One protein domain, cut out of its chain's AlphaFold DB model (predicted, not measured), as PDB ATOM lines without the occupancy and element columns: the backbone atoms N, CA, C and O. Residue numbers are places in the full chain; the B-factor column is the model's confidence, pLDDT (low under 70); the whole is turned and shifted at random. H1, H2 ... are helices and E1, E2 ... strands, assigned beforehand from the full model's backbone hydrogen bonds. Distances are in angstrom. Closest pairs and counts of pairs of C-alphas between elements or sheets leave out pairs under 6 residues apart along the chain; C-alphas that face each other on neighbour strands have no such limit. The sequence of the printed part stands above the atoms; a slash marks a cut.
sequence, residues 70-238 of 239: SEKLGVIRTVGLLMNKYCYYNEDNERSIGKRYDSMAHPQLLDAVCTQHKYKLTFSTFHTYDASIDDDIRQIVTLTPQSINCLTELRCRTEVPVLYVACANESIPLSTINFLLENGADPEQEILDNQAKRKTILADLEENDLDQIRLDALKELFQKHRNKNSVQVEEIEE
ATOM      1  N   SER A  70      34.196  21.192 -36.778       79.19
ATOM      2  CA  SER A  70      32.891  21.854 -36.788       79.19
ATOM      3  C   SER A  70      31.977  21.353 -35.666       79.19
ATOM      4  O   SER A  70      31.337  22.168 -35.003       79.19
ATOM      5  N   GLU A  71      31.990  20.048 -35.381       82.06
ATOM      6  CA  GLU A  71      31.233  19.447 -34.280       82.06
ATOM      7  C   GLU A  71      31.710  19.985 -32.921       82.06
ATOM      8  O   GLU A  71      30.917  20.485 -32.119       82.06
ATOM      9  N   LYS A  72      33.028  19.963 -32.678       80.81
ATOM     10  CA  LYS A  72      33.611  20.464 -31.422       80.81
ATOM     11  C   LYS A  72      33.430  21.973 -31.256       80.81
ATOM     12  O   LYS A  72      33.132  22.432 -30.155       80.81
ATOM     13  N   LEU A  73      33.550  22.746 -32.336       79.88
ATOM     14  CA  LEU A  73      33.252  24.179 -32.324       79.88
ATOM     15  C   LEU A  73      31.769  24.446 -32.040       79.88
ATOM     16  O   LEU A  73      31.459  25.423 -31.361       79.88
ATOM     17  N   GLY A  74      30.863  23.580 -32.502       83.69
ATOM     18  CA  GLY A  74      29.439  23.638 -32.172       83.69
ATOM     19  C   GLY A  74      29.181  23.504 -30.669       83.69
ATOM     20  O   GLY A  74      28.460  24.324 -30.094       83.69
ATOM     21  N   VAL A  75      29.835  22.541 -30.013       84.81
ATOM     22  CA  VAL A  75      29.779  22.365 -28.550       84.81
ATOM     23  C   VAL A  75      30.302  23.605 -27.826       84.81
ATOM     24  O   VAL A  75      29.594  24.174 -26.997       84.81
ATOM     25  N   ILE A  76      31.501  24.078 -28.182       84.06
ATOM     26  CA  ILE A  76      32.119  25.262 -27.557       84.06
ATOM     27  C   ILE A  76      31.230  26.497 -27.727       84.06
ATOM     28  O   ILE A  76      31.036  27.262 -26.783       84.06
ATOM     29  N   ARG A  77      30.651  26.685 -28.918       85.00
ATOM     30  CA  ARG A  77      29.721  27.783 -29.191       85.00
ATOM     31  C   ARG A  77      28.482  27.698 -28.306       85.00
ATOM     32  O   ARG A  77      28.064  28.721 -27.775       85.00
ATOM     33  N   THR A  78      27.911  26.508 -28.144       88.62
ATOM     34  CA  THR A  78      26.711  26.298 -27.319       88.62
ATOM     35  C   THR A  78      27.004  26.582 -25.849       88.62
ATOM     36  O   THR A  78      26.269  27.342 -25.222       88.62
ATOM     37  N   VAL A  79      28.132  26.089 -25.330       86.81
ATOM     38  CA  VAL A  79      28.605  26.422 -23.977       86.81
ATOM     39  C   VAL A  79      28.776  27.934 -23.823       86.81
ATOM     40  O   VAL A  79      28.258  28.507 -22.872       86.81
ATOM     41  N   GLY A  80      29.420  28.609 -24.780       84.88
ATOM     42  CA  GLY A  80      29.587  30.065 -24.746       84.88
ATOM     43  C   GLY A  80      28.262  30.839 -24.759       84.88
ATOM     44  O   GLY A  80      28.130  31.846 -24.064       84.88
ATOM     45  N   LEU A  81      27.260  30.365 -25.505       89.69
ATOM     46  CA  LEU A  81      25.918  30.953 -25.507       89.69
ATOM     47  C   LEU A  81      25.223  30.778 -24.153       89.69
ATOM     48  O   LEU A  81      24.688  31.754 -23.635       89.69
ATOM     49  N   LEU A  82      25.276  29.583 -23.560       89.50
ATOM     50  CA  LEU A  82      24.703  29.310 -22.237       89.50
ATOM     51  C   LEU A  82      25.414  30.113 -21.138       89.50
ATOM     52  O   LEU A  82      24.760  30.717 -20.293       89.50
ATOM     53  N   MET A  83      26.746  30.208 -21.186       85.12
ATOM     54  CA  MET A  83      27.523  31.038 -20.261       85.12
ATOM     55  C   MET A  83      27.115  32.510 -20.323       85.12
ATOM     56  O   MET A  83      26.965  33.134 -19.278       85.12
ATOM     57  N   ASN A  84      26.904  33.053 -21.526       85.56
ATOM     58  CA  ASN A  84      26.423  34.424 -21.701       85.56
ATOM     59  C   ASN A  84      24.955  34.584 -21.293       85.56
ATOM     60  O   ASN A  84      24.580  35.638 -20.794       85.56
ATOM     61  N   LYS A  85      24.121  33.558 -21.504       89.19
ATOM     62  CA  LYS A  85      22.697  33.583 -21.153       89.19
ATOM     63  C   LYS A  85      22.485  33.657 -19.638       89.19
ATOM     64  O   LYS A  85      21.577  34.355 -19.216       89.19
ATOM     65  N   TYR A  86      23.328  32.990 -18.853       87.06
ATOM     66  CA  TYR A  86      23.241  32.905 -17.386       87.06
ATOM     67  C   TYR A  86      24.378  33.675 -16.678       87.06
ATOM     68  O   TYR A  86      24.823  33.313 -15.589       87.06
ATOM     69  N   CYS A  87      24.936  34.714 -17.314       74.50
ATOM     70  CA  CYS A  87      26.099  35.432 -16.776       74.50
ATOM     71  C   CYS A  87      25.766  36.329 -15.571       74.50
ATOM     72  O   CYS A  87      26.640  36.575 -14.739       74.50
ATOM     73  N   TYR A  88      24.517  36.793 -15.461       66.00
ATOM     74  CA  TYR A  88      24.097  37.789 -14.474       66.00
ATOM     75  C   TYR A  88      24.194  37.258 -13.036       66.00
ATOM     76  O   TYR A  88      24.651  37.962 -12.135       66.00
ATOM     77  N   TYR A  89      23.847  35.985 -12.829       64.94
ATOM     78  CA  TYR A  89      23.930  35.337 -11.521       64.94
ATOM     79  C   TYR A  89      25.349  35.319 -10.947       64.94
ATOM     80  O   TYR A  89      25.530  35.539  -9.752       64.94
ATOM     81  N   ASN A  90      26.364  35.101 -11.784       63.66
ATOM     82  CA  ASN A  90      27.743  34.992 -11.310       63.66
ATOM     83  C   ASN A  90      28.238  36.311 -10.721       63.66
ATOM     84  O   ASN A  90      28.854  36.307  -9.663       63.66
ATOM     85  N   GLU A  91      27.931  37.441 -11.357       64.38
ATOM     86  CA  GLU A  91      28.408  38.737 -10.876       64.38
ATOM     87  C   GLU A  91      27.750  39.148  -9.555       64.38
ATOM     88  O   GLU A  91      28.440  39.589  -8.633       64.38
ATOM     89  N   ASP A  92      26.430  38.991  -9.442       62.72
ATOM     90  CA  ASP A  92      25.701  39.393  -8.238       62.72
ATOM     91  C   ASP A  92      25.963  38.438  -7.069       62.72
ATOM     92  O   ASP A  92      26.151  38.885  -5.932       62.72
ATOM     93  N   ASN A  93      26.069  37.134  -7.337       62.09
ATOM     94  CA  ASN A  93      26.330  36.164  -6.284       62.09
ATOM     95  C   ASN A  93      27.779  36.258  -5.773       62.09
ATOM     96  O   ASN A  93      27.985  36.311  -4.560       62.09
ATOM     97  N   GLU A  94      28.778  36.406  -6.657       64.75
ATOM     98  CA  GLU A  94      30.176  36.644  -6.252       64.75
ATOM     99  C   GLU A  94      30.336  37.940  -5.448       64.75
ATOM    100  O   GLU A  94      31.065  37.969  -4.452       64.75
ATOM    101  N   ARG A  95      29.624  39.012  -5.831       61.94
ATOM    102  CA  ARG A  95      29.589  40.261  -5.052       61.94
ATOM    103  C   ARG A  95      28.972  40.064  -3.672       61.94
ATOM    104  O   ARG A  95      29.439  40.683  -2.718       61.94
ATOM    105  N   SER A  96      27.938  39.231  -3.562       59.81
ATOM    106  CA  SER A  96      27.214  39.014  -2.306       59.81
ATOM    107  C   SER A  96      27.945  38.084  -1.327       59.81
ATOM    108  O   SER A  96      27.934  38.342  -0.125       59.81
ATOM    109  N   ILE A  97      28.628  37.049  -1.831       61.94
ATOM    110  CA  ILE A  97      29.350  36.049  -1.025       61.94
ATOM    111  C   ILE A  97      30.809  36.481  -0.775       61.94
ATOM    112  O   ILE A  97      31.452  36.020   0.170       61.94
ATOM    113  N   GLY A  98      31.365  37.375  -1.602       62.56
ATOM    114  CA  GLY A  98      32.761  37.817  -1.497       62.56
ATOM    115  C   GLY A  98      33.781  36.727  -1.852       62.56
ATOM    116  O   GLY A  98      34.975  36.885  -1.592       62.56
ATOM    117  N   LYS A  99      33.321  35.620  -2.448       60.09
ATOM    118  CA  LYS A  99      34.132  34.516  -2.965       60.09
ATOM    119  C   LYS A  99      33.849  34.369  -4.456       60.09
ATOM    120  O   LYS A  99      32.696  34.454  -4.869       60.09
ATOM    121  N   ARG A 100      34.893  34.125  -5.251       57.38
ATOM    122  CA  ARG A 100      34.716  33.700  -6.645       57.38
ATOM    123  C   ARG A 100      34.212  32.267  -6.665       57.38
ATOM    124  O   ARG A 100      34.744  31.442  -5.918       57.38
ATOM    125  N   TYR A 101      33.227  31.980  -7.510       58.50
ATOM    126  CA  TYR A 101      32.871  30.590  -7.768       58.50
ATOM    127  C   TYR A 101      34.051  29.887  -8.427       58.50
ATOM    128  O   TYR A 101      34.824  30.496  -9.175       58.50
ATOM    129  N   ASP A 102      34.179  28.587  -8.177       55.91
ATOM    130  CA  ASP A 102      35.003  27.777  -9.056       55.91
ATOM    131  C   ASP A 102      34.350  27.795 -10.443       55.91
ATOM    132  O   ASP A 102      33.299  27.195 -10.668       55.91
ATOM    133  N   SER A 103      34.969  28.515 -11.379       50.69
ATOM    134  CA  SER A 103      34.515  28.597 -12.769       50.69
ATOM    135  C   SER A 103      34.374  27.220 -13.430       50.69
ATOM    136  O   SER A 103      33.628  27.094 -14.400       50.69
ATOM    137  N   MET A 104      35.048  26.190 -12.898       51.22
ATOM    138  CA  MET A 104      34.954  24.809 -13.377       51.22
ATOM    139  C   MET A 104      33.653  24.107 -12.968       51.22
ATOM    140  O   MET A 104      33.267  23.128 -13.604       51.22
ATOM    141  N   ALA A 105      32.951  24.609 -11.946       57.19
ATOM    142  CA  ALA A 105      31.691  24.046 -11.466       57.19
ATOM    143  C   ALA A 105      30.464  24.511 -12.278       57.19
ATOM    144  O   ALA A 105      29.349  24.107 -11.968       57.19
ATOM    145  N   HIS A 106      30.657  25.334 -13.321       67.88
ATOM    146  CA  HIS A 106      29.612  25.814 -14.238       67.88
ATOM    147  C   HIS A 106      28.330  26.289 -13.523       67.88
ATOM    148  O   HIS A 106      27.289  25.626 -13.573       67.88
ATOM    149  N   PRO A 107      28.369  27.472 -12.885       76.88
ATOM    150  CA  PRO A 107      27.245  28.016 -12.112       76.88
ATOM    151  C   PRO A 107      25.981  28.302 -12.946       76.88
ATOM    152  O   PRO A 107      24.941  28.634 -12.388       76.88
ATOM    153  N   GLN A 108      26.032  28.135 -14.272       88.06
ATOM    154  CA  GLN A 108      24.880  28.275 -15.164       88.06
ATOM    155  C   GLN A 108      23.750  27.304 -14.810       88.06
ATOM    156  O   GLN A 108      22.584  27.684 -14.874       88.06
ATOM    157  N   LEU A 109      24.077  26.066 -14.408       91.88
ATOM    158  CA  LEU A 109      23.050  25.113 -13.981       91.88
ATOM    159  C   LEU A 109      22.339  25.613 -12.722       91.88
ATOM    160  O   LEU A 109      21.116  25.547 -12.633       91.88
ATOM    161  N   LEU A 110      23.114  26.139 -11.771       90.06
ATOM    162  CA  LEU A 110      22.600  26.681 -10.524       90.06
ATOM    163  C   LEU A 110      21.676  27.881 -10.771       90.06
ATOM    164  O   LEU A 110      20.587  27.937 -10.205       90.06
ATOM    165  N   ASP A 111      22.080  28.801 -11.646       90.38
ATOM    166  CA  ASP A 111      21.250  29.932 -12.063       90.38
ATOM    167  C   ASP A 111      19.929  29.456 -12.694       90.38
ATOM    168  O   ASP A 111      18.845  29.876 -12.282       90.38
ATOM    169  N   ALA A 112      20.002  28.501 -13.626       93.75
ATOM    170  CA  ALA A 112      18.821  27.943 -14.275       93.75
ATOM    171  C   ALA A 112      17.843  27.317 -13.261       93.75
ATOM    172  O   ALA A 112      16.654  27.637 -13.290       93.75
ATOM    173  N   VAL A 113      18.321  26.508 -12.304       93.62
ATOM    174  CA  VAL A 113      17.446  25.918 -11.266       93.62
ATOM    175  C   VAL A 113      16.965  26.934 -10.222       93.62
ATOM    176  O   VAL A 113      15.959  26.692  -9.555       93.62
ATOM    177  N   CYS A 114      17.630  28.086 -10.093       90.94
ATOM    178  CA  CYS A 114      17.168  29.207  -9.269       90.94
ATOM    179  C   CYS A 114      16.099  30.069  -9.963       90.94
ATOM    180  O   CYS A 114      15.542  30.972  -9.330       90.94
ATOM    181  N   THR A 115      15.781  29.813 -11.236       92.50
ATOM    182  CA  THR A 115      14.762  30.575 -11.970       92.50
ATOM    183  C   THR A 115      13.426  30.526 -11.229       92.50
ATOM    184  O   THR A 115      12.926  29.455 -10.885       92.50
ATOM    185  N   GLN A 116      12.837  31.699 -10.974       90.44
ATOM    186  CA  GLN A 116      11.578  31.842 -10.226       90.44
ATOM    187  C   GLN A 116      11.616  31.247  -8.796       90.44
ATOM    188  O   GLN A 116      10.579  30.894  -8.226       90.44
ATOM    189  N   HIS A 117      12.798  31.138  -8.179       85.31
ATOM    190  CA  HIS A 117      12.904  30.650  -6.808       85.31
ATOM    191  C   HIS A 117      12.360  31.684  -5.811       85.31
ATOM    192  O   HIS A 117      12.741  32.853  -5.807       85.31
ATOM    193  N   LYS A 118      11.469  31.238  -4.919       76.69
ATOM    194  CA  LYS A 118      10.821  32.089  -3.905       76.69
ATOM    195  C   LYS A 118      11.701  32.450  -2.694       76.69
ATOM    196  O   LYS A 118      11.247  33.214  -1.839       76.69
ATOM    197  N   TYR A 119      12.914  31.900  -2.558       72.00
ATOM    198  CA  TYR A 119      13.713  32.142  -1.354       72.00
ATOM    199  C   TYR A 119      14.380  33.516  -1.395       72.00
ATOM    200  O   TYR A 119      14.783  34.038  -2.428       72.00
ATOM    201  N   LYS A 120      14.491  34.148  -0.224       64.44
ATOM    202  CA  LYS A 120      15.214  35.419  -0.115       64.44
ATOM    203  C   LYS A 120      16.699  35.156  -0.351       64.44
ATOM    204  O   LYS A 120      17.242  34.239   0.258       64.44
ATOM    205  N   LEU A 121      17.339  36.022  -1.139       66.44
ATOM    206  CA  LEU A 121      18.766  35.959  -1.487       66.44
ATOM    207  C   LEU A 121      19.148  34.810  -2.439       66.44
ATOM    208  O   LEU A 121      20.333  34.563  -2.626       66.44
ATOM    209  N   THR A 122      18.179  34.136  -3.070       74.88
ATOM    210  CA  THR A 122      18.445  33.365  -4.292       74.88
ATOM    211  C   THR A 122      18.323  34.294  -5.487       74.88
ATOM    212  O   THR A 122      17.283  34.927  -5.679       74.88
ATOM    213  N   PHE A 123      19.384  34.384  -6.277       77.94
ATOM    214  CA  PHE A 123      19.402  35.166  -7.507       77.94
ATOM    215  C   PHE A 123      19.126  34.251  -8.700       77.94
ATOM    216  O   PHE A 123      19.383  33.054  -8.640       77.94
ATOM    217  N   SER A 124      18.609  34.805  -9.786       87.31
ATOM    218  CA  SER A 124      18.612  34.135 -11.083       87.31
ATOM    219  C   SER A 124      18.565  35.179 -12.187       87.31
ATOM    220  O   SER A 124      17.998  36.258 -11.992       87.31
ATOM    221  N   THR A 125      19.147  34.858 -13.337       89.19
ATOM    222  CA  THR A 125      19.042  35.668 -14.549       89.19
ATOM    223  C   THR A 125      17.592  35.762 -15.038       89.19
ATOM    224  O   THR A 125      17.198  36.789 -15.592       89.19
ATOM    225  N   PHE A 126      16.771  34.732 -14.804       90.06
ATOM    226  CA  PHE A 126      15.382  34.685 -15.263       90.06
ATOM    227  C   PHE A 126      14.385  34.687 -14.098       90.06
ATOM    228  O   PHE A 126      14.594  34.104 -13.036       90.06
ATOM    229  N   HIS A 127      13.241  35.338 -14.315       89.81
ATOM    230  CA  HIS A 127      12.176  35.446 -13.310       89.81
ATOM    231  C   HIS A 127      11.039  34.440 -13.502       89.81
ATOM    232  O   HIS A 127      10.191  34.311 -12.623       89.81
ATOM    233  N   THR A 128      10.969  33.768 -14.651       92.94
ATOM    234  CA  THR A 128       9.897  32.824 -14.993       92.94
ATOM    235  C   THR A 128      10.509  31.546 -15.520       92.94
ATOM    236  O   THR A 128      11.374  31.600 -16.391       92.94
ATOM    237  N   TYR A 129      10.055  30.415 -14.988       94.19
ATOM    238  CA  TYR A 129      10.451  29.110 -15.489       94.19
ATOM    239  C   TYR A 129       9.573  28.721 -16.684       94.19
ATOM    240  O   TYR A 129       8.344  28.731 -16.591       94.19
ATOM    241  N   ASP A 130      10.201  28.377 -17.807       95.12
ATOM    242  CA  ASP A 130       9.528  27.924 -19.023       95.12
ATOM    243  C   ASP A 130      10.261  26.739 -19.673       95.12
ATOM    244  O   ASP A 130      11.301  26.280 -19.195       95.12
ATOM    245  N   ALA A 131       9.709  26.226 -20.776       95.88
ATOM    246  CA  ALA A 131      10.284  25.090 -21.495       95.88
ATOM    247  C   ALA A 131      11.715  25.355 -22.001       95.88
ATOM    248  O   ALA A 131      12.512  24.425 -22.069       95.88
ATOM    249  N   SER A 132      12.068  26.611 -22.305       96.19
ATOM    250  CA  SER A 132      13.421  26.951 -22.755       96.19
ATOM    251  C   SER A 132      14.450  26.807 -21.631       96.19
ATOM    252  O   SER A 132      15.591  26.442 -21.895       96.19
ATOM    253  N   ILE A 133      14.046  27.047 -20.380       96.31
ATOM    254  CA  ILE A 133      14.900  26.829 -19.208       96.31
ATOM    255  C   ILE A 133      15.077  25.327 -18.940       96.31
ATOM    256  O   ILE A 133      16.185  24.904 -18.619       96.31
ATOM    257  N   ASP A 134      14.039  24.499 -19.118       96.50
ATOM    258  CA  ASP A 134      14.193  23.033 -19.018       96.50
ATOM    259  C   ASP A 134      15.157  22.492 -20.087       96.50
ATOM    260  O   ASP A 134      16.062  21.715 -19.775       96.50
ATOM    261  N   ASP A 135      15.011  22.948 -21.335       96.88
ATOM    262  CA  ASP A 135      15.899  22.572 -22.440       96.88
ATOM    263  C   ASP A 135      17.348  23.000 -22.180       96.88
ATOM    264  O   ASP A 135      18.285  22.248 -22.469       96.88
ATOM    265  N   ASP A 136      17.550  24.185 -21.602       96.31
ATOM    266  CA  ASP A 136      18.872  24.656 -21.203       96.31
ATOM    267  C   ASP A 136      19.464  23.803 -20.082       96.31
ATOM    268  O   ASP A 136      20.627  23.426 -20.177       96.31
ATOM    269  N   ILE A 137      18.692  23.458 -19.044       96.25
ATOM    270  CA  ILE A 137      19.152  22.581 -17.954       96.25
ATOM    271  C   ILE A 137      19.650  21.255 -18.533       96.25
ATOM    272  O   ILE A 137      20.758  20.812 -18.218       96.25
ATOM    273  N   ARG A 138      18.874  20.645 -19.436       96.81
ATOM    274  CA  ARG A 138      19.257  19.396 -20.111       96.81
ATOM    275  C   ARG A 138      20.534  19.555 -20.922       96.81
ATOM    276  O   ARG A 138      21.415  18.697 -20.848       96.81
ATOM    277  N   GLN A 139      20.658  20.648 -21.672       95.62
ATOM    278  CA  GLN A 139      21.861  20.938 -22.449       95.62
ATOM    279  C   GLN A 139      23.081  21.181 -21.556       95.62
ATOM    280  O   GLN A 139      24.135  20.615 -21.828       95.62
ATOM    281  N   ILE A 140      22.955  21.956 -20.478       94.25
ATOM    282  CA  ILE A 140      24.050  22.239 -19.540       94.25
ATOM    283  C   ILE A 140      24.549  20.943 -18.903       94.25
ATOM    284  O   ILE A 140      25.751  20.687 -18.905       94.25
ATOM    285  N   VAL A 141      23.645  20.089 -18.423       94.62
ATOM    286  CA  VAL A 141      24.004  18.783 -17.851       94.62
ATOM    287  C   VAL A 141      24.685  17.890 -18.888       94.62
ATOM    288  O   VAL A 141      25.686  17.251 -18.586       94.62
ATOM    289  N   THR A 142      24.195  17.877 -20.128       93.75
ATOM    290  CA  THR A 142      24.769  17.044 -21.197       93.75
ATOM    291  C   THR A 142      26.164  17.518 -21.615       93.75
ATOM    292  O   THR A 142      27.061  16.707 -21.839       93.75
ATOM    293  N   LEU A 143      26.357  18.833 -21.750       91.31
ATOM    294  CA  LEU A 143      27.609  19.430 -22.226       91.31
ATOM    295  C   LEU A 143      28.654  19.560 -21.112       91.31
ATOM    296  O   LEU A 143      29.852  19.484 -21.381       91.31
ATOM    297  N   THR A 144      28.199  19.762 -19.874       89.06
ATOM    298  CA  THR A 144      29.029  19.955 -18.678       89.06
ATOM    299  C   THR A 144      28.493  19.145 -17.484       89.06
ATOM    300  O   THR A 144      27.981  19.731 -16.528       89.06
ATOM    301  N   PRO A 145      28.602  17.801 -17.487       90.50
ATOM    302  CA  PRO A 145      28.030  16.945 -16.437       90.50
ATOM    303  C   PRO A 145      28.492  17.278 -15.013       90.50
ATOM    304  O   PRO A 145      27.726  17.158 -14.062       90.50
ATOM    305  N   GLN A 146      29.722  17.771 -14.855       87.44
ATOM    306  CA  GLN A 146      30.282  18.184 -13.566       87.44
ATOM    307  C   GLN A 146      29.487  19.305 -12.875       87.44
ATOM    308  O   GLN A 146      29.576  19.446 -11.658       87.44
ATOM    309  N   SER A 147      28.692  20.074 -13.632       89.25
ATOM    310  CA  SER A 147      27.827  21.136 -13.104       89.25
ATOM    311  C   SER A 147      26.791  20.628 -12.097       89.25
ATOM    312  O   SER A 147      26.402  21.373 -11.200       89.25
ATOM    313  N   ILE A 148      26.385  19.355 -12.187       91.19
ATOM    314  CA  ILE A 148      25.436  18.723 -11.255       91.19
ATOM    315  C   ILE A 148      25.949  18.751  -9.814       91.19
ATOM    316  O   ILE A 148      25.168  18.939  -8.882       91.19
ATOM    317  N   ASN A 149      27.261  18.607  -9.639       84.81
ATOM    318  CA  ASN A 149      27.906  18.543  -8.330       84.81
ATOM    319  C   ASN A 149      28.356  19.924  -7.834       84.81
ATOM    320  O   ASN A 149      29.109  20.023  -6.865       84.81
ATOM    321  N   CYS A 150      27.921  20.995  -8.504       84.31
ATOM    322  CA  CYS A 150      28.180  22.351  -8.056       84.31
ATOM    323  C   CYS A 150      27.522  22.587  -6.692       84.31
ATOM    324  O   CYS A 150      26.354  22.252  -6.470       84.31
ATOM    325  N   LEU A 151      28.294  23.169  -5.779       84.88
ATOM    326  CA  LEU A 151      27.841  23.535  -4.446       84.88
ATOM    327  C   LEU A 151      27.625  25.038  -4.363       84.88
ATOM    328  O   LEU A 151      28.387  25.826  -4.921       84.88
ATOM    329  N   THR A 152      26.617  25.427  -3.597       81.50
ATOM    330  CA  THR A 152      26.306  26.818  -3.299       81.50
ATOM    331  C   THR A 152      26.100  27.044  -1.805       81.50
ATOM    332  O   THR A 152      26.106  26.120  -0.988       81.50
ATOM    333  N   GLU A 153      25.928  28.307  -1.446       82.06
ATOM    334  CA  GLU A 153      25.511  28.747  -0.124       82.06
ATOM    335  C   GLU A 153      24.117  29.378  -0.274       82.06
ATOM    336  O   GLU A 153      23.892  30.229  -1.133       82.06
ATOM    337  N   LEU A 154      23.165  28.951   0.557       80.06
ATOM    338  CA  LEU A 154      21.853  29.590   0.677       80.06
ATOM    339  C   LEU A 154      21.747  30.265   2.043       80.06
ATOM    340  O   LEU A 154      22.562  30.049   2.943       80.06
ATOM    341  N   ARG A 155      20.700  31.070   2.255       76.75
ATOM    342  CA  ARG A 155      20.458  31.663   3.574       76.75
ATOM    343  C   ARG A 155      20.400  30.559   4.641       76.75
ATOM    344  O   ARG A 155      19.514  29.706   4.610       76.75
ATOM    345  N   CYS A 156      21.334  30.632   5.592       83.19
ATOM    346  CA  CYS A 156      21.489  29.694   6.708       83.19
ATOM    347  C   CYS A 156      21.886  28.260   6.314       83.19
ATOM    348  O   CYS A 156      21.715  27.365   7.139       83.19
ATOM    349  N   ARG A 157      22.406  28.040   5.099       87.00
ATOM    350  CA  ARG A 157      22.864  26.725   4.630       87.00
ATOM    351  C   ARG A 157      24.152  26.829   3.833       87.00
ATOM    352  O   ARG A 157      24.298  27.726   3.007       87.00
ATOM    353  N   THR A 158      25.045  25.873   4.022       87.25
ATOM    354  CA  THR A 158      26.293  25.758   3.260       87.25
ATOM    355  C   THR A 158      26.418  24.369   2.649       87.25
ATOM    356  O   THR A 158      25.758  23.432   3.097       87.25
ATOM    357  N   GLU A 159      27.276  24.242   1.634       88.75
ATOM    358  CA  GLU A 159      27.463  22.994   0.875       88.75
ATOM    359  C   GLU A 159      26.154  22.504   0.234       88.75
ATOM    360  O   GLU A 159      25.854  21.316   0.208       88.75
ATOM    361  N   VAL A 160      25.350  23.442  -0.270       89.00
ATOM    362  CA  VAL A 160      24.044  23.154  -0.860       89.00
ATOM    363  C   VAL A 160      24.227  22.656  -2.295       89.00
ATOM    364  O   VAL A 160      24.720  23.424  -3.122       89.00
ATOM    365  N   PRO A 161      23.823  21.423  -2.638       92.44
ATOM    366  CA  PRO A 161      23.929  20.932  -4.005       92.44
ATOM    367  C   PRO A 161      22.844  21.510  -4.914       92.44
ATOM    368  O   PRO A 161      21.750  21.854  -4.459       92.44
ATOM    369  N   VAL A 162      23.099  21.519  -6.226       93.12
ATOM    370  CA  VAL A 162      22.102  21.882  -7.255       93.12
ATOM    371  C   VAL A 162      20.791  21.114  -7.066       93.12
ATOM    372  O   VAL A 162      19.712  21.699  -7.175       93.12
ATOM    373  N   LEU A 163      20.871  19.820  -6.736       96.12
ATOM    374  CA  LEU A 163      19.694  18.984  -6.500       96.12
ATOM    375  C   LEU A 163      18.813  19.532  -5.371       96.12
ATOM    376  O   LEU A 163      17.594  19.565  -5.522       96.12
ATOM    377  N   TYR A 164      19.407  20.009  -4.272       94.75
ATOM    378  CA  TYR A 164      18.649  20.616  -3.177       94.75
ATOM    379  C   TYR A 164      17.862  21.831  -3.675       94.75
ATOM    380  O   TYR A 164      16.665  21.943  -3.413       94.75
ATOM    381  N   VAL A 165      18.520  22.716  -4.431       92.88
ATOM    382  CA  VAL A 165      17.902  23.939  -4.964       92.88
ATOM    383  C   VAL A 165      16.743  23.600  -5.900       92.88
ATOM    384  O   VAL A 165      15.660  24.171  -5.777       92.88
ATOM    385  N   ALA A 166      16.930  22.621  -6.789       95.56
ATOM    386  CA  ALA A 166      15.880  22.150  -7.688       95.56
ATOM    387  C   ALA A 166      14.679  21.565  -6.920       95.56
ATOM    388  O   ALA A 166      13.527  21.854  -7.246       95.56
ATOM    389  N   CYS A 167      14.928  20.784  -5.864       95.69
ATOM    390  CA  CYS A 167      13.876  20.231  -5.011       95.69
ATOM    391  C   CYS A 167      13.091  21.325  -4.275       95.69
ATOM    392  O   CYS A 167      11.857  21.298  -4.278       95.69
ATOM    393  N   ALA A 168      13.795  22.302  -3.702       93.06
ATOM    394  CA  ALA A 168      13.199  23.382  -2.926       93.06
ATOM    395  C   ALA A 168      12.431  24.405  -3.781       93.06
ATOM    396  O   ALA A 168      11.518  25.071  -3.294       93.06
ATOM    397  N   ASN A 169      12.783  24.545  -5.061       93.56
ATOM    398  CA  ASN A 169      12.102  25.448  -5.977       93.56
ATOM    399  C   ASN A 169      10.864  24.782  -6.597       93.56
ATOM    400  O   ASN A 169      10.963  24.046  -7.574       93.56
ATOM    401  N   GLU A 170       9.675  25.082  -6.068       93.12
ATOM    402  CA  GLU A 170       8.388  24.573  -6.580       93.12
ATOM    403  C   GLU A 170       8.132  24.858  -8.068       93.12
ATOM    404  O   GLU A 170       7.371  24.124  -8.700       93.12
ATOM    405  N   SER A 171       8.767  25.890  -8.633       94.25
ATOM    406  CA  SER A 171       8.666  26.217 -10.061       94.25
ATOM    407  C   SER A 171       9.380  25.188 -10.943       94.25
ATOM    408  O   SER A 171       9.047  25.065 -12.119       94.25
ATOM    409  N   ILE A 172      10.337  24.436 -10.386       96.12
ATOM    410  CA  ILE A 172      11.049  23.366 -11.087       96.12
ATOM    411  C   ILE A 172      10.184  22.095 -11.095       96.12
ATOM    412  O   ILE A 172       9.838  21.573 -10.021       96.12
ATOM    413  N   PRO A 173       9.849  21.551 -12.279       96.62
ATOM    414  CA  PRO A 173       9.092  20.314 -12.401       96.62
ATOM    415  C   PRO A 173       9.833  19.100 -11.828       96.62
ATOM    416  O   PRO A 173      11.052  18.963 -11.948       96.62
ATOM    417  N   LEU A 174       9.074  18.134 -11.302       97.62
ATOM    418  CA  LEU A 174       9.618  16.846 -10.845       97.62
ATOM    419  C   LEU A 174      10.343  16.079 -11.966       97.62
ATOM    420  O   LEU A 174      11.275  15.330 -11.692       97.62
ATOM    421  N   SER A 175       9.957  16.281 -13.231       97.75
ATOM    422  CA  SER A 175      10.633  15.682 -14.389       97.75
ATOM    423  C   SER A 175      12.073  16.168 -14.555       97.75
ATOM    424  O   SER A 175      12.936  15.390 -14.956       97.75
ATOM    425  N   THR A 176      12.340  17.434 -14.239       98.12
ATOM    426  CA  THR A 176      13.682  18.024 -14.276       98.12
ATOM    427  C   THR A 176      14.529  17.461 -13.137       98.12
ATOM    428  O   THR A 176      15.670  17.069 -13.352       98.12
ATOM    429  N   ILE A 177      13.946  17.309 -11.945       98.06
ATOM    430  CA  ILE A 177      14.609  16.683 -10.789       98.06
ATOM    431  C   ILE A 177      14.943  15.216 -11.078       98.06
ATOM    432  O   ILE A 177      16.066  14.781 -10.835       98.06
ATOM    433  N   ASN A 178      14.002  14.465 -11.662       98.06
ATOM    434  CA  ASN A 178      14.256  13.095 -12.104       98.06
ATOM    435  C   ASN A 178      15.417  13.033 -13.100       98.06
ATOM    436  O   ASN A 178      16.272  12.165 -12.976       98.06
ATOM    437  N   PHE A 179      15.466  13.966 -14.051       98.00
ATOM    438  CA  PHE A 179      16.559  14.045 -15.014       98.00
ATOM    439  C   PHE A 179      17.915  14.319 -14.340       98.00
ATOM    440  O   PHE A 179      18.899  13.683 -14.705       98.00
ATOM    441  N   LEU A 180      17.985  15.204 -13.337       97.38
ATOM    442  CA  LEU A 180      19.228  15.444 -12.586       97.38
ATOM    443  C   LEU A 180      19.721  14.173 -11.879       97.38
ATOM    444  O   LEU A 180      20.902  13.841 -11.965       97.38
ATOM    445  N   LEU A 181      18.816  13.430 -11.239       96.81
ATOM    446  CA  LEU A 181      19.133  12.160 -10.572       96.81
ATOM    447  C   LEU A 181      19.591  11.085 -11.565       96.81
ATOM    448  O   LEU A 181      20.581  10.400 -11.321       96.81
ATOM    449  N   GLU A 182      18.942  10.982 -12.728       95.94
ATOM    450  CA  GLU A 182      19.363  10.078 -13.810       95.94
ATOM    451  C   GLU A 182      20.767  10.390 -14.347       95.94
ATOM    452  O   GLU A 182      21.409   9.502 -14.905       95.94
ATOM    453  N   ASN A 183      21.247  11.623 -14.163       95.75
ATOM    454  CA  ASN A 183      22.561  12.084 -14.608       95.75
ATOM    455  C   ASN A 183      23.583  12.208 -13.462       95.75
ATOM    456  O   ASN A 183      24.620  12.847 -13.627       95.75
ATOM    457  N   GLY A 184      23.325  11.561 -12.321       93.56
ATOM    458  CA  GLY A 184      24.318  11.387 -11.258       93.56
ATOM    459  C   GLY A 184      24.250  12.403 -10.123       93.56
ATOM    460  O   GLY A 184      25.195  12.478  -9.343       93.56
ATOM    461  N   ALA A 185      23.162  13.169 -10.000       94.88
ATOM    462  CA  ALA A 185      22.911  13.919  -8.773       94.88
ATOM    463  C   ALA A 185      22.687  12.948  -7.601       94.88
ATOM    464  O   ALA A 185      21.948  11.974  -7.746       94.88
ATOM    465  N   ASP A 186      23.297  13.217  -6.446       93.50
ATOM    466  CA  ASP A 186      23.208  12.335  -5.279       93.50
ATOM    467  C   ASP A 186      22.033  12.729  -4.355       93.50
ATOM    468  O   ASP A 186      22.068  13.803  -3.744       93.50
ATOM    469  N   PRO A 187      20.986  11.887  -4.219       93.38
ATOM    470  CA  PRO A 187      19.870  12.151  -3.309       93.38
ATOM    471  C   PRO A 187      20.257  12.092  -1.823       93.38
ATOM    472  O   PRO A 187      19.546  12.665  -0.992       93.38
ATOM    473  N   GLU A 188      21.364  11.428  -1.478       91.31
ATOM    474  CA  GLU A 188      21.850  11.296  -0.100       91.31
ATOM    475  C   GLU A 188      22.795  12.418   0.310       91.31
ATOM    476  O   GLU A 188      23.225  12.469   1.465       91.31
ATOM    477  N   GLN A 189      23.098  13.336  -0.607       92.25
ATOM    478  CA  GLN A 189      24.014  14.421  -0.331       92.25
ATOM    479  C   GLN A 189      23.520  15.273   0.843       92.25
ATOM    480  O   GLN A 189      22.402  15.798   0.850       92.25
ATOM    481  N   GLU A 190      24.375  15.417   1.849       94.12
ATOM    482  CA  GLU A 190      24.054  16.178   3.048       94.12
ATOM    483  C   GLU A 190      24.385  17.659   2.880       94.12
ATOM    484  O   GLU A 190      25.435  18.028   2.355       94.12
ATOM    485  N   ILE A 191      23.528  18.507   3.438       92.81
ATOM    486  CA  ILE A 191      23.765  19.942   3.579       92.81
ATOM    487  C   ILE A 191      24.086  20.293   5.031       92.81
ATOM    488  O   ILE A 191      23.701  19.581   5.962       92.81
ATOM    489  N   LEU A 192      24.793  21.402   5.227       92.56
ATOM    490  CA  LEU A 192      25.055  21.979   6.545       92.56
ATOM    491  C   LEU A 192      24.070  23.108   6.814       92.56
ATOM    492  O   LEU A 192      24.003  24.063   6.040       92.56
ATOM    493  N   ASP A 193      23.355  23.034   7.931       89.19
ATOM    494  CA  ASP A 193      22.576  24.165   8.426       89.19
ATOM    495  C   ASP A 193      23.440  25.169   9.221       89.19
ATOM    496  O   ASP A 193      24.631  24.968   9.481       89.19
ATOM    497  N   ASN A 194      22.836  26.282   9.637       83.44
ATOM    498  CA  ASN A 194      23.497  27.332  10.418       83.44
ATOM    499  C   ASN A 194      23.936  26.903  11.831       83.44
ATOM    500  O   ASN A 194      24.644  27.664  12.491       83.44
ATOM    501  N   GLN A 195      23.523  25.723  12.298       86.44
ATOM    502  CA  GLN A 195      23.966  25.113  13.554       86.44
ATOM    503  C   GLN A 195      25.099  24.102  13.323       86.44
ATOM    504  O   GLN A 195      25.475  23.385  14.249       86.44
ATOM    505  N   ALA A 196      25.649  24.053  12.103       86.50
ATOM    506  CA  ALA A 196      26.636  23.076  11.657       86.50
ATOM    507  C   ALA A 196      26.140  21.621  11.759       86.50
ATOM    508  O   ALA A 196      26.942  20.690  11.870       86.50
ATOM    509  N   LYS A 197      24.819  21.405  11.707       91.88
ATOM    510  CA  LYS A 197      24.225  20.071  11.668       91.88
ATOM    511  C   LYS A 197      24.096  19.620  10.215       91.88
ATOM    512  O   LYS A 197      23.564  20.339   9.370       91.88
ATOM    513  N   ARG A 198      24.578  18.405   9.947       94.88
ATOM    514  CA  ARG A 198      24.379  17.704   8.676       94.88
ATOM    515  C   ARG A 198      22.940  17.199   8.586       94.88
ATOM    516  O   ARG A 198      22.435  16.604   9.542       94.88
ATOM    517  N   LYS A 199      22.283  17.452   7.457       94.62
ATOM    518  CA  LYS A 199      20.943  16.942   7.143       94.62
ATOM    519  C   LYS A 199      20.900  16.469   5.702       94.62
ATOM    520  O   LYS A 199      21.489  17.104   4.831       94.62
ATOM    521  N   THR A 200      20.153  15.402   5.443       94.75
ATOM    522  CA  THR A 200      19.806  15.026   4.070       94.75
ATOM    523  C   THR A 200      18.901  16.088   3.450       94.75
ATOM    524  O   THR A 200      18.212  16.827   4.163       94.75
ATOM    525  N   ILE A 201      18.859  16.136   2.116       94.69
ATOM    526  CA  ILE A 201      17.989  17.057   1.371       94.69
ATOM    527  C   ILE A 201      16.538  16.951   1.861       94.69
ATOM    528  O   ILE A 201      15.931  17.960   2.206       94.69
ATOM    529  N   LEU A 202      15.993  15.734   1.945       95.19
ATOM    530  CA  LEU A 202      14.598  15.521   2.343       95.19
ATOM    531  C   LEU A 202      14.319  15.945   3.789       95.19
ATOM    532  O   LEU A 202      13.281  16.551   4.037       95.19
ATOM    533  N   ALA A 203      15.235  15.655   4.721       94.12
ATOM    534  CA  ALA A 203      15.060  16.022   6.124       94.12
ATOM    535  C   ALA A 203      15.037  17.544   6.307       94.12
ATOM    536  O   ALA A 203      14.226  18.062   7.067       94.12
ATOM    537  N   ASP A 204      15.897  18.273   5.590       93.94
ATOM    538  CA  ASP A 204      15.864  19.732   5.650       93.94
ATOM    539  C   ASP A 204      14.617  20.304   4.962       93.94
ATOM    540  O   ASP A 204      13.988  21.201   5.511       93.94
ATOM    541  N   LEU A 205      14.201  19.781   3.806       92.50
ATOM    542  CA  LEU A 205      12.999  20.275   3.119       92.50
ATOM    543  C   LEU A 205      11.713  20.073   3.934       92.50
ATOM    544  O   LEU A 205      10.843  20.941   3.913       92.50
ATOM    545  N   GLU A 206      11.610  18.969   4.676       93.12
ATOM    546  CA  GLU A 206      10.485  18.683   5.577       93.12
ATOM    547  C   GLU A 206      10.379  19.703   6.724       93.12
ATOM    548  O   GLU A 206       9.279  20.062   7.135       93.12
ATOM    549  N   GLU A 207      11.506  20.236   7.201       89.94
ATOM    550  CA  GLU A 207      11.540  21.261   8.252       89.94
ATOM    551  C   GLU A 207      11.263  22.690   7.736       89.94
ATOM    552  O   GLU A 207      11.118  23.606   8.547       89.94
ATOM    553  N   ASN A 208      11.217  22.917   6.416       84.50
ATOM    554  CA  ASN A 208      11.185  24.258   5.808       84.50
ATOM    555  C   ASN A 208       9.919  24.559   4.995       84.50
ATOM    556  O   ASN A 208       9.969  25.323   4.032       84.50
ATOM    557  N   ASP A 209       8.787  23.994   5.416       79.00
ATOM    558  CA  ASP A 209       7.447  24.298   4.892       79.00
ATOM    559  C   ASP A 209       7.284  24.066   3.373       79.00
ATOM    560  O   ASP A 209       6.521  24.774   2.709       79.00
ATOM    561  N   LEU A 210       7.981  23.075   2.799       88.44
ATOM    562  CA  LEU A 210       7.709  22.647   1.424       88.44
ATOM    563  C   LEU A 210       6.300  22.042   1.338       88.44
ATOM    564  O   LEU A 210       5.880  21.309   2.233       88.44
ATOM    565  N   ASP A 211       5.584  22.307   0.243       92.06
ATOM    566  CA  ASP A 211       4.281  21.686  -0.011       92.06
ATOM    567  C   ASP A 211       4.335  20.152   0.149       92.06
ATOM    568  O   ASP A 211       5.201  19.478  -0.419       92.06
ATOM    569  N   GLN A 212       3.393  19.596   0.920       93.81
ATOM    570  CA  GLN A 212       3.404  18.178   1.289       93.81
ATOM    571  C   GLN A 212       3.267  17.259   0.069       93.81
ATOM    572  O   GLN A 212       3.931  16.228   0.013       93.81
ATOM    573  N   ILE A 213       2.458  17.641  -0.928       95.75
ATOM    574  CA  ILE A 213       2.274  16.843  -2.150       95.75
ATOM    575  C   ILE A 213       3.601  16.767  -2.905       95.75
ATOM    576  O   ILE A 213       4.000  15.697  -3.371       95.75
ATOM    577  N   ARG A 214       4.320  17.891  -2.996       95.25
ATOM    578  CA  ARG A 214       5.662  17.918  -3.581       95.25
ATOM    579  C   ARG A 214       6.648  17.076  -2.772       95.25
ATOM    580  O   ARG A 214       7.410  16.321  -3.371       95.25
ATOM    581  N   LEU A 215       6.644  17.192  -1.445       96.50
ATOM    582  CA  LEU A 215       7.545  16.438  -0.572       96.50
ATOM    583  C   LEU A 215       7.341  14.923  -0.713       96.50
ATOM    584  O   LEU A 215       8.319  14.186  -0.833       96.50
ATOM    585  N   ASP A 216       6.092  14.462  -0.751       97.06
ATOM    586  CA  ASP A 216       5.763  13.045  -0.926       97.06
ATOM    587  C   ASP A 216       6.237  12.533  -2.292       97.06
ATOM    588  O   ASP A 216       6.900  11.497  -2.375       97.06
ATOM    589  N   ALA A 217       6.019  13.312  -3.357       97.75
ATOM    590  CA  ALA A 217       6.513  12.968  -4.686       97.75
ATOM    591  C   ALA A 217       8.053  12.917  -4.750       97.75
ATOM    592  O   ALA A 217       8.617  12.048  -5.414       97.75
ATOM    593  N   LEU A 218       8.753  13.809  -4.041       97.56
ATOM    594  CA  LEU A 218      10.215  13.765  -3.925       97.56
ATOM    595  C   LEU A 218      10.688  12.519  -3.168       97.56
ATOM    596  O   LEU A 218      11.648  11.882  -3.603       97.56
ATOM    597  N   LYS A 219      10.009  12.135  -2.079       96.81
ATOM    598  CA  LYS A 219      10.304  10.907  -1.320       96.81
ATOM    599  C   LYS A 219      10.179   9.665  -2.210       96.81
ATOM    600  O   LYS A 219      11.096   8.842  -2.235       96.81
ATOM    601  N   GLU A 220       9.098   9.553  -2.985       96.88
ATOM    602  CA  GLU A 220       8.909   8.458  -3.948       96.88
ATOM    603  C   GLU A 220      10.021   8.420  -5.002       96.88
ATOM    604  O   GLU A 220      10.579   7.363  -5.317       96.88
ATOM    605  N   LEU A 221      10.375   9.590  -5.529       96.56
ATOM    606  CA  LEU A 221      11.371   9.738  -6.578       96.56
ATOM    607  C   LEU A 221      12.777   9.372  -6.070       96.56
ATOM    608  O   LEU A 221      13.496   8.631  -6.740       96.56
ATOM    609  N   PHE A 222      13.148   9.804  -4.863       96.12
ATOM    610  CA  PHE A 222      14.421   9.449  -4.229       96.12
ATOM    611  C   PHE A 222      14.487   7.944  -3.944       96.12
ATOM    612  O   PHE A 222      15.490   7.299  -4.252       96.12
ATOM    613  N   GLN A 223      13.399   7.349  -3.441       94.81
ATOM    614  CA  GLN A 223      13.336   5.908  -3.191       94.81
ATOM    615  C   GLN A 223      13.520   5.086  -4.474       94.81
ATOM    616  O   GLN A 223      14.237   4.083  -4.472       94.81
ATOM    617  N   LYS A 224      12.911   5.519  -5.585       94.38
ATOM    618  CA  LYS A 224      13.070   4.876  -6.896       94.38
ATOM    619  C   LYS A 224      14.539   4.826  -7.332       94.38
ATOM    620  O   LYS A 224      14.991   3.786  -7.810       94.38
ATOM    621  N   HIS A 225      15.281   5.921  -7.163       92.44
ATOM    622  CA  HIS A 225      16.694   5.996  -7.555       92.44
ATOM    623  C   HIS A 225      17.624   5.242  -6.599       92.44
ATOM    624  O   HIS A 225      18.547   4.581  -7.067       92.44
ATOM    625  N   ARG A 226      17.327   5.217  -5.292       88.44
ATOM    626  CA  ARG A 226      18.038   4.352  -4.330       88.44
ATOM    627  C   ARG A 226      17.955   2.881  -4.726       88.44
ATOM    628  O   ARG A 226      18.981   2.220  -4.844       88.44
ATOM    629  N   ASN A 227      16.743   2.392  -4.994       84.38
ATOM    630  CA  ASN A 227      16.525   0.990  -5.353       84.38
ATOM    631  C   ASN A 227      17.256   0.614  -6.651       84.38
ATOM    632  O   ASN A 227      17.791  -0.484  -6.762       84.38
ATOM    633  N   LYS A 228      17.302   1.526  -7.632       78.44
ATOM    634  CA  LYS A 228      18.016   1.304  -8.895       78.44
ATOM    635  C   LYS A 228      19.526   1.156  -8.682       78.44
ATOM    636  O   LYS A 228      20.135   0.291  -9.304       78.44
ATOM    637  N   ASN A 229      20.101   1.958  -7.788       65.31
ATOM    638  CA  ASN A 229      21.524   1.886  -7.461       65.31
ATOM    639  C   ASN A 229      21.869   0.604  -6.688       65.31
ATOM    640  O   ASN A 229      22.909   0.014  -6.952       65.31
ATOM    641  N   SER A 230      20.990   0.119  -5.802       65.00
ATOM    642  CA  SER A 230      21.203  -1.148  -5.082       65.00
ATOM    643  C   SER A 230      21.269  -2.361  -6.016       65.00
ATOM    644  O   SER A 230      22.145  -3.200  -5.853       65.00
ATOM    645  N   VAL A 231      20.403  -2.420  -7.035       63.97
ATOM    646  CA  VAL A 231      20.375  -3.537  -8.002       63.97
ATOM    647  C   VAL A 231      21.640  -3.579  -8.872       63.97
ATOM    648  O   VAL A 231      22.122  -4.654  -9.205       63.97
ATOM    649  N   GLN A 232      22.217  -2.422  -9.216       57.16
ATOM    650  CA  GLN A 232      23.436  -2.369 -10.035       57.16
ATOM    651  C   GLN A 232      24.709  -2.752  -9.269       57.16
ATOM    652  O   GLN A 232      25.672  -3.193  -9.889       57.16
ATOM    653  N   VAL A 233      24.735  -2.582  -7.945       59.97
ATOM    654  CA  VAL A 233      25.896  -2.956  -7.119       59.97
ATOM    655  C   VAL A 233      25.980  -4.476  -6.951       59.97
ATOM    656  O   VAL A 233      27.075  -5.025  -7.016       59.97
ATOM    657  N   GLU A 234      24.841  -5.163  -6.834       55.53
ATOM    658  CA  GLU A 234      24.794  -6.630  -6.717       55.53
ATOM    659  C   GLU A 234      25.281  -7.341  -7.997       55.53
ATOM    660  O   GLU A 234      25.989  -8.339  -7.909       55.53
ATOM    661  N   GLU A 235      25.008  -6.798  -9.190       53.84
ATOM    662  CA  GLU A 235      25.474  -7.384 -10.463       53.84
ATOM    663  C   GLU A 235      26.991  -7.246 -10.700       53.84
ATOM    664  O   GLU A 235      27.560  -7.980 -11.509       53.84
ATOM    665  N   ILE A 236      27.666  -6.314 -10.016       55.00
ATOM    666  CA  ILE A 236      29.114  -6.084 -10.170       55.00
ATOM    667  C   ILE A 236      29.926  -6.981  -9.224       55.00
ATOM    668  O   ILE A 236      31.065  -7.316  -9.539       55.00
ATOM    669  N   GLU A 237      29.356  -7.408  -8.094       51.00
ATOM    670  CA  GLU A 237      30.026  -8.317  -7.151       51.00
ATOM    671  C   GLU A 237      29.992  -9.797  -7.592       51.00
ATOM    672  O   GLU A 237      30.701 -10.622  -7.013       51.00
ATOM    673  N   GLU A 238      29.227 -10.142  -8.636       47.84
ATOM    674  CA  GLU A 238      29.125 -11.505  -9.190       47.84
ATOM    675  C   GLU A 238      30.030 -11.786 -10.420       47.84
ATOM    676  O   GLU A 238      29.938 -12.871 -11.004       47.84
TER     677      GLU A 238
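Overview. This is residues 70 to 238 of the 239 residues of an uncharacterized protein of Parachlamydiaceae bacterium (UniProt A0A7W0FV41). Three helical hairpins, H3 with H4, H6 with H7 and H8 with H9, stand side by side as a row of stacked turns, H3, H6 and H8 along one layer and H4, H7 and H9 along the other. The strand hairpins E1 E2 and E3 E4 join into one small sheet along a side of this row, with H6 and H8 on one face and no helix on the other; H1 and H2 cover the H3 and H4 end, and at the other end residues 227 to 238, most of them in the long H9, stick out as an arm. The printed part has 169 residues, with nine named helices and four named strands along the chain as H1 H2 H3 H4 H5 E1 E2 H6 H7 E3 E4 H8 H9. The sheet runs E1 E2 E3 E4, all antiparallel, and the class is mixed, helices and strands. The whole is compact, with a radius of gyration of the C-alphas of 16.3 A and spans of 42 by 41 by 28 A.

Along the chain. Find C-alpha 70 at (32.891, 21.854, -36.788); from there H1 runs 22.0 A to residue 85. H2 follows over residues 87 to 97, 16.1 A long, and H3 over residues 108 to 113. Look next for C-alpha 131 at (10.284, 25.090, -21.495), where H4 begins; it runs 18.2 A to residue 143. H5 holds residues 145 to 149, E1 151 to 154, E2 157 to 161, and H6 162 to 168. H7, residues 174 to 182, is 12.2 A long. Then come E3, residues 190 to 193, E4, 198 to 200, and H8, 201 to 207. H9, residues 212 to 236, is the longest helix at 37.2 A and ends at C-alpha 236, (29.114, -6.084, -10.170).

Arrangement. Start at H4, the hub, which touches four helices. H1 touches it with residues 75 to 82 alone, closest at the C-alphas of Val 79 and Leu 143, 7.3 A, at a steep tilt of 52 degrees. H3 and H4, a helical hairpin, touch at Leu 109 and Ile 137, C-alphas 6.1 A apart. H4 and H5 only just touch, with 3 pairs of C-alphas within 8 A, and only at the corner; their closest C-alphas are Val 141 and Ser 147, 6.5 A. H4 and H7 only just touch, with 3 pairs, closest at Asp 134 and Thr 176, 6.9 A, at a shallow tilt of 4 degrees, the same way. H2 is close to H3 but not clearly touching, with C-alphas 89 and 111 6.1 A apart. H3 touches H6 at Val 113 and Ala 166, C-alphas 5.4 A apart, at a shallow tilt of 17 degrees, the same way. H7 touches H9 at Asn 178 and Leu 221, C-alphas 7.1 A apart. In the sheet, look for N 152 and O 160 at 2.8 A between E1 and E2, N 158 and O 192 at 2.9 A between E2 and E3, and N 191 and O 199 at 2.8 A between E3 and E4. H6 and H8 are on the same face, at heights over the sheet of 8.8 A and 9.4 A; H8 runs along the strands, at 17 degrees to E3 on the local plane. Every O i to N i+4 pair is within hydrogen-bond range in H1, H3, H4, H6, H7 and H8; in H2 it is 6 of 7, in H9 19 of 21, and in H5 0 of 1, where both O i to N i+3 pairs are within range.

Size, cuts and confidence. The printed part has no cut. The C-alphas of Arg 95 and Glu 238, the two farthest apart, are 51.9 A from each other. The one long link is H3 to H4, residues 114 to 130. Mean pLDDT of the printed part is 84.9; look for values under 70 at residues 88 to 106, 120 to 121 and 229 to 238.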